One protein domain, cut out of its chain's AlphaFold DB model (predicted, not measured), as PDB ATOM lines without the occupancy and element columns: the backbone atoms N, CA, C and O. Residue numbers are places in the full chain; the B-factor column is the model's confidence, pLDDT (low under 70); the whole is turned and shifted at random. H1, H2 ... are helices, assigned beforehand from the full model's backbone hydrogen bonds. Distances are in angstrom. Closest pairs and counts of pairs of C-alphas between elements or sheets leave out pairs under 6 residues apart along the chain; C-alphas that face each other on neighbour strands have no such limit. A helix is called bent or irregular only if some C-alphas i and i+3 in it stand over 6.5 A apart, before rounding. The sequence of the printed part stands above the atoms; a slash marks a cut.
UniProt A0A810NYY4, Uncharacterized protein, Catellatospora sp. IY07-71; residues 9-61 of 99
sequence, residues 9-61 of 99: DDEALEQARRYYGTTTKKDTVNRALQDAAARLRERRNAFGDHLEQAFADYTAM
ATOM      1  N   ASP A   9     137.929 180.581 141.397       97.19
ATOM      2  CA  ASP A   9     138.246 179.168 141.270       97.19
ATOM      3  C   ASP A   9     138.622 178.875 139.807       97.19
ATOM      4  O   ASP A   9     137.803 179.025 138.892       97.19
ATOM      5  N   ASP A  10     139.882 178.504 139.580       95.88
ATOM      6  CA  ASP A  10     140.415 178.251 138.242       95.88
ATOM      7  C   ASP A  10     139.820 176.984 137.596       95.88
ATOM      8  O   ASP A  10     139.707 176.928 136.368       95.88
ATOM      9  N   GLU A  11     139.383 175.992 138.381       97.31
ATOM     10  CA  GLU A  11     138.719 174.798 137.849       97.31
ATOM     11  C   GLU A  11     137.311 175.147 137.361       97.31
ATOM     12  O   GLU A  11     136.960 174.861 136.211       97.31
ATOM     13  N   ALA A  12     136.528 175.837 138.195       96.56
ATOM     14  CA  ALA A  12     135.196 176.307 137.818       96.56
ATOM     15  C   ALA A  12     135.258 177.241 136.598       96.56
ATOM     16  O   ALA A  12     134.418 177.171 135.692       96.56
ATOM     17  N   LEU A  13     136.285 178.092 136.538       97.19
ATOM     18  CA  LEU A  13     136.520 178.985 135.412       97.19
ATOM     19  C   LEU A  13     136.824 178.221 134.120       97.19
ATOM     20  O   LEU A  13     136.286 178.581 133.073       97.19
ATOM     21  N   GLU A  14     137.649 177.174 134.164       97.88
ATOM     22  CA  GLU A  14     137.952 176.354 132.985       97.88
ATOM     23  C   GLU A  14     136.731 175.546 132.527       97.88
ATOM     24  O   GLU A  14     136.469 175.456 131.325       97.88
ATOM     25  N   GLN A  15     135.934 175.013 133.457       97.88
ATOM     26  CA  GLN A  15     134.671 174.347 133.127       97.88
ATOM     27  C   GLN A  15     133.709 175.305 132.417       97.88
ATOM     28  O   GLN A  15     133.201 174.989 131.337       97.88
ATOM     29  N   ALA A  16     133.515 176.507 132.968       97.62
ATOM     30  CA  ALA A  16     132.700 177.540 132.341       97.62
ATOM     31  C   ALA A  16     133.263 177.944 130.971       97.62
ATOM     32  O   ALA A  16     132.511 178.119 130.016       97.62
ATOM     33  N   ARG A  17     134.589 178.041 130.838       97.94
ATOM     34  CA  ARG A  17     135.245 178.391 129.577       97.94
ATOM     35  C   ARG A  17     134.972 177.355 128.487       97.94
ATOM     36  O   ARG A  17     134.648 177.731 127.363       97.94
ATOM     37  N   ARG A  18     135.046 176.063 128.820       97.88
ATOM     38  CA  ARG A  18     134.693 174.964 127.905       97.88
ATOM     39  C   ARG A  18     133.213 174.978 127.550       97.88
ATOM     40  O   ARG A  18     132.876 174.829 126.382       97.88
ATOM     41  N   TYR A  19     132.352 175.200 128.540       97.88
ATOM     42  CA  TYR A  19     130.906 175.268 128.348       97.88
ATOM     43  C   TYR A  19     130.495 176.427 127.424       97.88
ATOM     44  O   TYR A  19     129.684 176.240 126.523       97.88
ATOM     45  N   TYR A  20     131.081 177.614 127.606       97.25
ATOM     46  CA  TYR A  20     130.755 178.808 126.818       97.25
ATOM     47  C   TYR A  20     131.609 178.986 125.553       97.25
ATOM     48  O   TYR A  20     131.313 179.874 124.752       97.25
ATOM     49  N   GLY A  21     132.667 178.190 125.366       97.69
ATOM     50  CA  GLY A  21     133.592 178.305 124.234       97.69
ATOM     51  C   GLY A  21     134.429 179.591 124.236       97.69
ATOM     52  O   GLY A  21     134.852 180.058 123.180       97.69
ATOM     53  N   THR A  22     134.648 180.201 125.400       98.12
ATOM     54  CA  THR A  22     135.371 181.473 125.530       98.12
ATOM     55  C   THR A  22     136.887 181.263 125.611       98.12
ATOM     56  O   THR A  22     137.397 180.175 125.884       98.12
ATOM     57  N   THR A  23     137.659 182.319 125.362       95.81
ATOM     58  CA  THR A  23     139.133 182.256 125.386       95.81
ATOM     59  C   THR A  23     139.749 183.100 126.493       95.81
ATOM     60  O   THR A  23     140.858 182.802 126.929       95.81
ATOM     61  N   THR A  24     139.035 184.109 127.000       96.75
ATOM     62  CA  THR A  24     139.525 184.987 128.070       96.75
ATOM     63  C   THR A  24     138.716 184.814 129.354       96.75
ATOM     64  O   THR A  24     137.506 184.590 129.308       96.75
ATOM     65  N   LYS A  25     139.373 184.975 130.518       95.12
ATOM     66  CA  LYS A  25     138.706 184.907 131.835       95.12
ATOM     67  C   LYS A  25     137.535 185.897 131.917       95.12
ATOM     68  O   LYS A  25     136.448 185.545 132.364       95.12
ATOM     69  N   LYS A  26     137.748 187.123 131.426       95.19
ATOM     70  CA  LYS A  26     136.743 188.194 131.391       95.19
ATOM     71  C   LYS A  26     135.507 187.793 130.589       95.19
ATOM     72  O   LYS A  26     134.395 188.007 131.065       95.19
ATOM     73  N   ASP A  27     135.688 187.233 129.396       96.94
ATOM     74  CA  ASP A  27     134.556 186.851 128.549       96.94
ATOM     75  C   ASP A  27     133.777 185.697 129.174       96.94
ATOM     76  O   ASP A  27     132.549 185.740 129.187       96.94
ATOM     77  N   THR A  28     134.470 184.724 129.778       97.81
ATOM     78  CA  THR A  28     133.827 183.638 130.531       97.81
ATOM     79  C   THR A  28     132.968 184.180 131.672       97.81
ATOM     80  O   THR A  28     131.793 183.835 131.770       97.81
ATOM     81  N   VAL A  29     133.528 185.060 132.513       96.19
ATOM     82  CA  VAL A  29     132.821 185.630 133.672       96.19
ATOM     83  C   VAL A  29     131.626 186.465 133.220       96.19
ATOM     84  O   VAL A  29     130.516 186.273 133.712       96.19
ATOM     85  N   ASN A  30     131.812 187.347 132.239       96.25
ATOM     86  CA  ASN A  30     130.722 188.176 131.729       96.25
ATOM     87  C   ASN A  30     129.605 187.330 131.110       96.25
ATOM     88  O   ASN A  30     128.429 187.600 131.353       96.25
ATOM     89  N   ARG A  31     129.958 186.288 130.347       97.50
ATOM     90  CA  ARG A  31     128.985 185.375 129.742       97.50
ATOM     91  C   ARG A  31     128.207 184.602 130.802       97.50
ATOM     92  O   ARG A  31     126.986 184.528 130.705       97.50
ATOM     93  N   ALA A  32     128.891 184.096 131.825       97.06
ATOM     94  CA  ALA A  32     128.266 183.382 132.932       97.06
ATOM     95  C   ALA A  32     127.292 184.275 133.720       97.06
ATOM     96  O   ALA A  32     126.183 183.850 134.034       97.06
ATOM     97  N   LEU A  33     127.665 185.530 133.991       96.44
ATOM     98  CA  LEU A  33     126.794 186.487 134.682       96.44
ATOM     99  C   LEU A  33     125.557 186.848 133.852       96.44
ATOM    100  O   LEU A  33     124.454 186.943 134.390       96.44
ATOM    101  N   GLN A  34     125.722 187.026 132.539       97.00
ATOM    102  CA  GLN A  34     124.601 187.268 131.629       97.00
ATOM    103  C   GLN A  34     123.641 186.078 131.585       97.00
ATOM    104  O   GLN A  34     122.430 186.288 131.648       97.00
ATOM    105  N   ASP A  35     124.172 184.855 131.516       97.06
ATOM    106  CA  ASP A  35     123.378 183.627 131.516       97.06
ATOM    107  C   ASP A  35     122.620 183.452 132.840       97.06
ATOM    108  O   ASP A  35     121.408 183.250 132.847       97.06
ATOM    109  N   ALA A  36     123.288 183.654 133.979       95.25
ATOM    110  CA  ALA A  36     122.646 183.615 135.290       95.25
ATOM    111  C   ALA A  36     121.513 184.649 135.414       95.25
ATOM    112  O   ALA A  36     120.423 184.333 135.898       95.25
ATOM    113  N   ALA A  37     121.736 185.876 134.934       93.12
ATOM    114  CA  ALA A  37     120.713 186.915 134.927       93.12
ATOM    115  C   ALA A  37     119.547 186.584 133.980       93.12
ATOM    116  O   ALA A  37     118.398 186.890 134.303       93.12
ATOM    117  N   ALA A  38     119.820 185.967 132.826       94.06
ATOM    118  CA  ALA A  38     118.792 185.510 131.894       94.06
ATOM    119  C   ALA A  38     117.926 184.417 132.524       94.06
ATOM    120  O   ALA A  38     116.716 184.602 132.619       94.06
ATOM    121  N   ARG A  39     118.542 183.374 133.086       92.12
ATOM    122  CA  ARG A  39     117.836 182.298 133.797       92.12
ATOM    123  C   ARG A  39     117.017 182.818 134.976       92.12
ATOM    124  O   ARG A  39     115.922 182.330 135.242       92.12
ATOM    125  N   LEU A  40     117.517 183.824 135.697       87.94
ATOM    126  CA  LEU A  40     116.748 184.470 136.762       87.94
ATOM    127  C   LEU A  40     115.508 185.185 136.208       87.94
ATOM    128  O   LEU A  40     114.434 185.058 136.793       87.94
ATOM    129  N   ARG A  41     115.637 185.925 135.099       83.94
ATOM    130  CA  ARG A  41     114.489 186.562 134.437       83.94
ATOM    131  C   ARG A  41     113.491 185.527 133.936       83.94
ATOM    132  O   ARG A  41     112.317 185.670 134.231       83.94
ATOM    133  N   GLU A  42     113.951 184.470 133.275       85.88
ATOM    134  CA  GLU A  42     113.100 183.368 132.808       85.88
ATOM    135  C   GLU A  42     112.314 182.739 133.959       85.88
ATOM    136  O   GLU A  42     111.105 182.588 133.857       85.88
ATOM    137  N   ARG A  43     112.959 182.457 135.098       85.06
ATOM    138  CA  ARG A  43     112.267 181.923 136.281       85.06
ATOM    139  C   ARG A  43     111.231 182.886 136.857       85.06
ATOM    140  O   ARG A  43     110.182 182.443 137.313       85.06
ATOM    141  N   ARG A  44     111.529 184.188 136.880       78.19
ATOM    142  CA  ARG A  44     110.583 185.206 137.368       78.19
ATOM    143  C   ARG A  44     109.410 185.376 136.410       78.19
ATOM    144  O   ARG A  44     108.288 185.491 136.883       78.19
ATOM    145  N   ASN A  45     109.670 185.345 135.107       83.69
ATOM    146  CA  ASN A  45     108.636 185.396 134.083       83.69
ATOM    147  C   ASN A  45     107.762 184.147 134.153       83.69
ATOM    148  O   ASN A  45     106.566 184.298 134.282       83.69
ATOM    149  N   ALA A  46     108.336 182.944 134.244       82.75
ATOM    150  CA  ALA A  46     107.563 181.710 134.395       82.75
ATOM    151  C   ALA A  46     106.656 181.720 135.638       82.75
ATOM    152  O   ALA A  46     105.547 181.197 135.605       82.75
ATOM    153  N   PHE A  47     107.108 182.330 136.741       81.12
ATOM    154  CA  PHE A  47     106.253 182.542 137.908       81.12
ATOM    155  C   PHE A  47     105.146 183.571 137.634       81.12
ATOM    156  O   PHE A  47     104.007 183.345 138.022       81.12
ATOM    157  N   GLY A  48     105.460 184.669 136.943       82.31
ATOM    158  CA  GLY A  48     104.472 185.652 136.492       82.31
ATOM    159  C   GLY A  48     103.419 185.050 135.559       82.31
ATOM    160  O   GLY A  48     102.234 185.188 135.833       82.31
ATOM    161  N   ASP A  49     103.849 184.312 134.538       83.94
ATOM    162  CA  ASP A  49     102.999 183.605 133.575       83.94
ATOM    163  C   ASP A  49     102.089 182.597 134.295       83.94
ATOM    164  O   ASP A  49     100.902 182.488 133.998       83.94
ATOM    165  N   HIS A  50     102.621 181.886 135.296       85.06
ATOM    166  CA  HIS A  50     101.827 180.978 136.120       85.06
ATOM    167  C   HIS A  50     100.755 181.713 136.939       85.06
ATOM    168  O   HIS A  50      99.623 181.240 137.013       85.06
ATOM    169  N   LEU A  51     101.088 182.865 137.533       88.75
ATOM    170  CA  LEU A  51     100.116 183.683 138.264       88.75
ATOM    171  C   LEU A  51      99.037 184.257 137.342       88.75
ATOM    172  O   LEU A  51      97.868 184.275 137.716       88.75
ATOM    173  N   GLU A  52      99.417 184.713 136.148       87.38
ATOM    174  CA  GLU A  52      98.478 185.235 135.155       87.38
ATOM    175  C   GLU A  52      97.509 184.143 134.692       87.38
ATOM    176  O   GLU A  52      96.297 184.363 134.689       87.38
ATOM    177  N   GLN A  53      98.017 182.941 134.406       88.44
ATOM    178  CA  GLN A  53      97.177 181.798 134.058       88.44
ATOM    179  C   GLN A  53      96.244 181.406 135.210       88.44
ATOM    180  O   GLN A  53      95.048 181.248 134.991       88.44
ATOM    181  N   ALA A  54      96.755 181.309 136.442       88.62
ATOM    182  CA  ALA A  54      95.936 180.978 137.609       88.62
ATOM    183  C   ALA A  54      94.818 182.010 137.844       88.62
ATOM    184  O   ALA A  54      93.699 181.653 138.213       88.62
ATOM    185  N   PHE A  55      95.097 183.294 137.599       89.25
ATOM    186  CA  PHE A  55      94.093 184.350 137.667       89.25
ATOM    187  C   PHE A  55      93.054 184.243 136.539       89.25
ATOM    188  O   PHE A  55      91.856 184.410 136.781       89.25
ATOM    189  N   ALA A  56      93.485 183.939 135.315       90.88
ATOM    190  CA  ALA A  56      92.578 183.710 134.194       90.88
ATOM    191  C   ALA A  56      91.653 182.509 134.459       90.88
ATOM    192  O   ALA A  56      90.440 182.621 134.286       90.88
ATOM    193  N   ASP A  57      92.198 181.406 134.974       90.31
ATOM    194  CA  ASP A  57      91.428 180.217 135.347       90.31
ATOM    195  C   ASP A  57      90.402 180.550 136.443       90.31
ATOM    196  O   ASP A  57      89.227 180.216 136.312       90.31
ATOM    197  N   TYR A  58      90.807 181.288 137.485       87.62
ATOM    198  CA  TYR A  58      89.911 181.738 138.557       87.62
ATOM    199  C   TYR A  58      88.773 182.635 138.047       87.62
ATOM    200  O   TYR A  58      87.617 182.478 138.434       87.62
ATOM    201  N   THR A  59      89.076 183.579 137.156       90.31
ATOM    202  CA  THR A  59      88.058 184.491 136.604       90.31
ATOM    203  C   THR A  59      87.107 183.804 135.624       90.31
ATOM    204  O   THR A  59      85.984 184.279 135.450       90.31
ATOM    205  N   ALA A  60      87.511 182.680 135.030       93.31
ATOM    206  CA  ALA A  60      86.654 181.837 134.200       93.31
ATOM    207  C   ALA A  60      85.717 180.915 135.006       93.31
ATOM    208  O   ALA A  60      84.738 180.420 134.443       93.31
ATOM    209  N   MET A  61      85.985 180.686 136.298       93.56
ATOM    210  CA  MET A  61      85.119 179.896 137.182       93.56
ATOM    211  C   MET A  61      83.757 180.566 137.385       93.56
ATOM    212  O   MET A  61      83.631 181.793 137.425       93.56
TER     213      MET A  61
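AT A GLANCE: This is residues 9 to 61 of the 99 residues of an uncharacterized protein of Catellatospora sp. IY07-71 (UniProt A0A810NYY4). A short helix, H1, packs across the beginning of a long helix, H2, and the rest of H2 sticks out as a long arm. The contact is at one end of the rod, and residues 36 to 61, of which 36 to 60 belong to H2, stand free of any other part. The printed part has 53 residues with two named helices, H1 then H2, and no named strand; its class is all helix. It is extended, with a radius of gyration of the C-alphas of 18.0 A, and its C-alphas span 55 by 16 by 15 A.

HOW THE PARTS SIT: H1, residues 10 to 20, comes first, and a tight link of 4 residues joins it to H2, residues 25 to 60. H1 and H2 touch, with 9 pairs of C-alphas within 8 A. H2 touches H1 with residues 25 to 32 alone. The closest C-alphas of the two helices are those of Arg 17 and Thr 28, 5.5 A apart. Their lines stand at a steep tilt of 63 degrees, and they run the same way. Their centres are 23.9 A apart. In H1 and H2 every O i to N i+4 pair is within hydrogen-bond range.

IN THESE COORDINATES: H1 runs from Asp 10, with its C-alpha at (140.415, 178.251, 138.242), to Tyr 20, and measures 15.0 A from first to last C-alpha. H2 runs from Lys 25, with its C-alpha at (138.706, 184.907, 131.835), to Ala 60, with its C-alpha at (86.654, 181.837, 134.200). It measures 52.2 A from first to last C-alpha and is not bent.

THE WHOLE: The two C-alphas farthest apart are those of Thr 24 and Met 61, 55.4 A. The printed part has no cut. The mean pLDDT of the printed part is 92.5, and no printed residue is under 70.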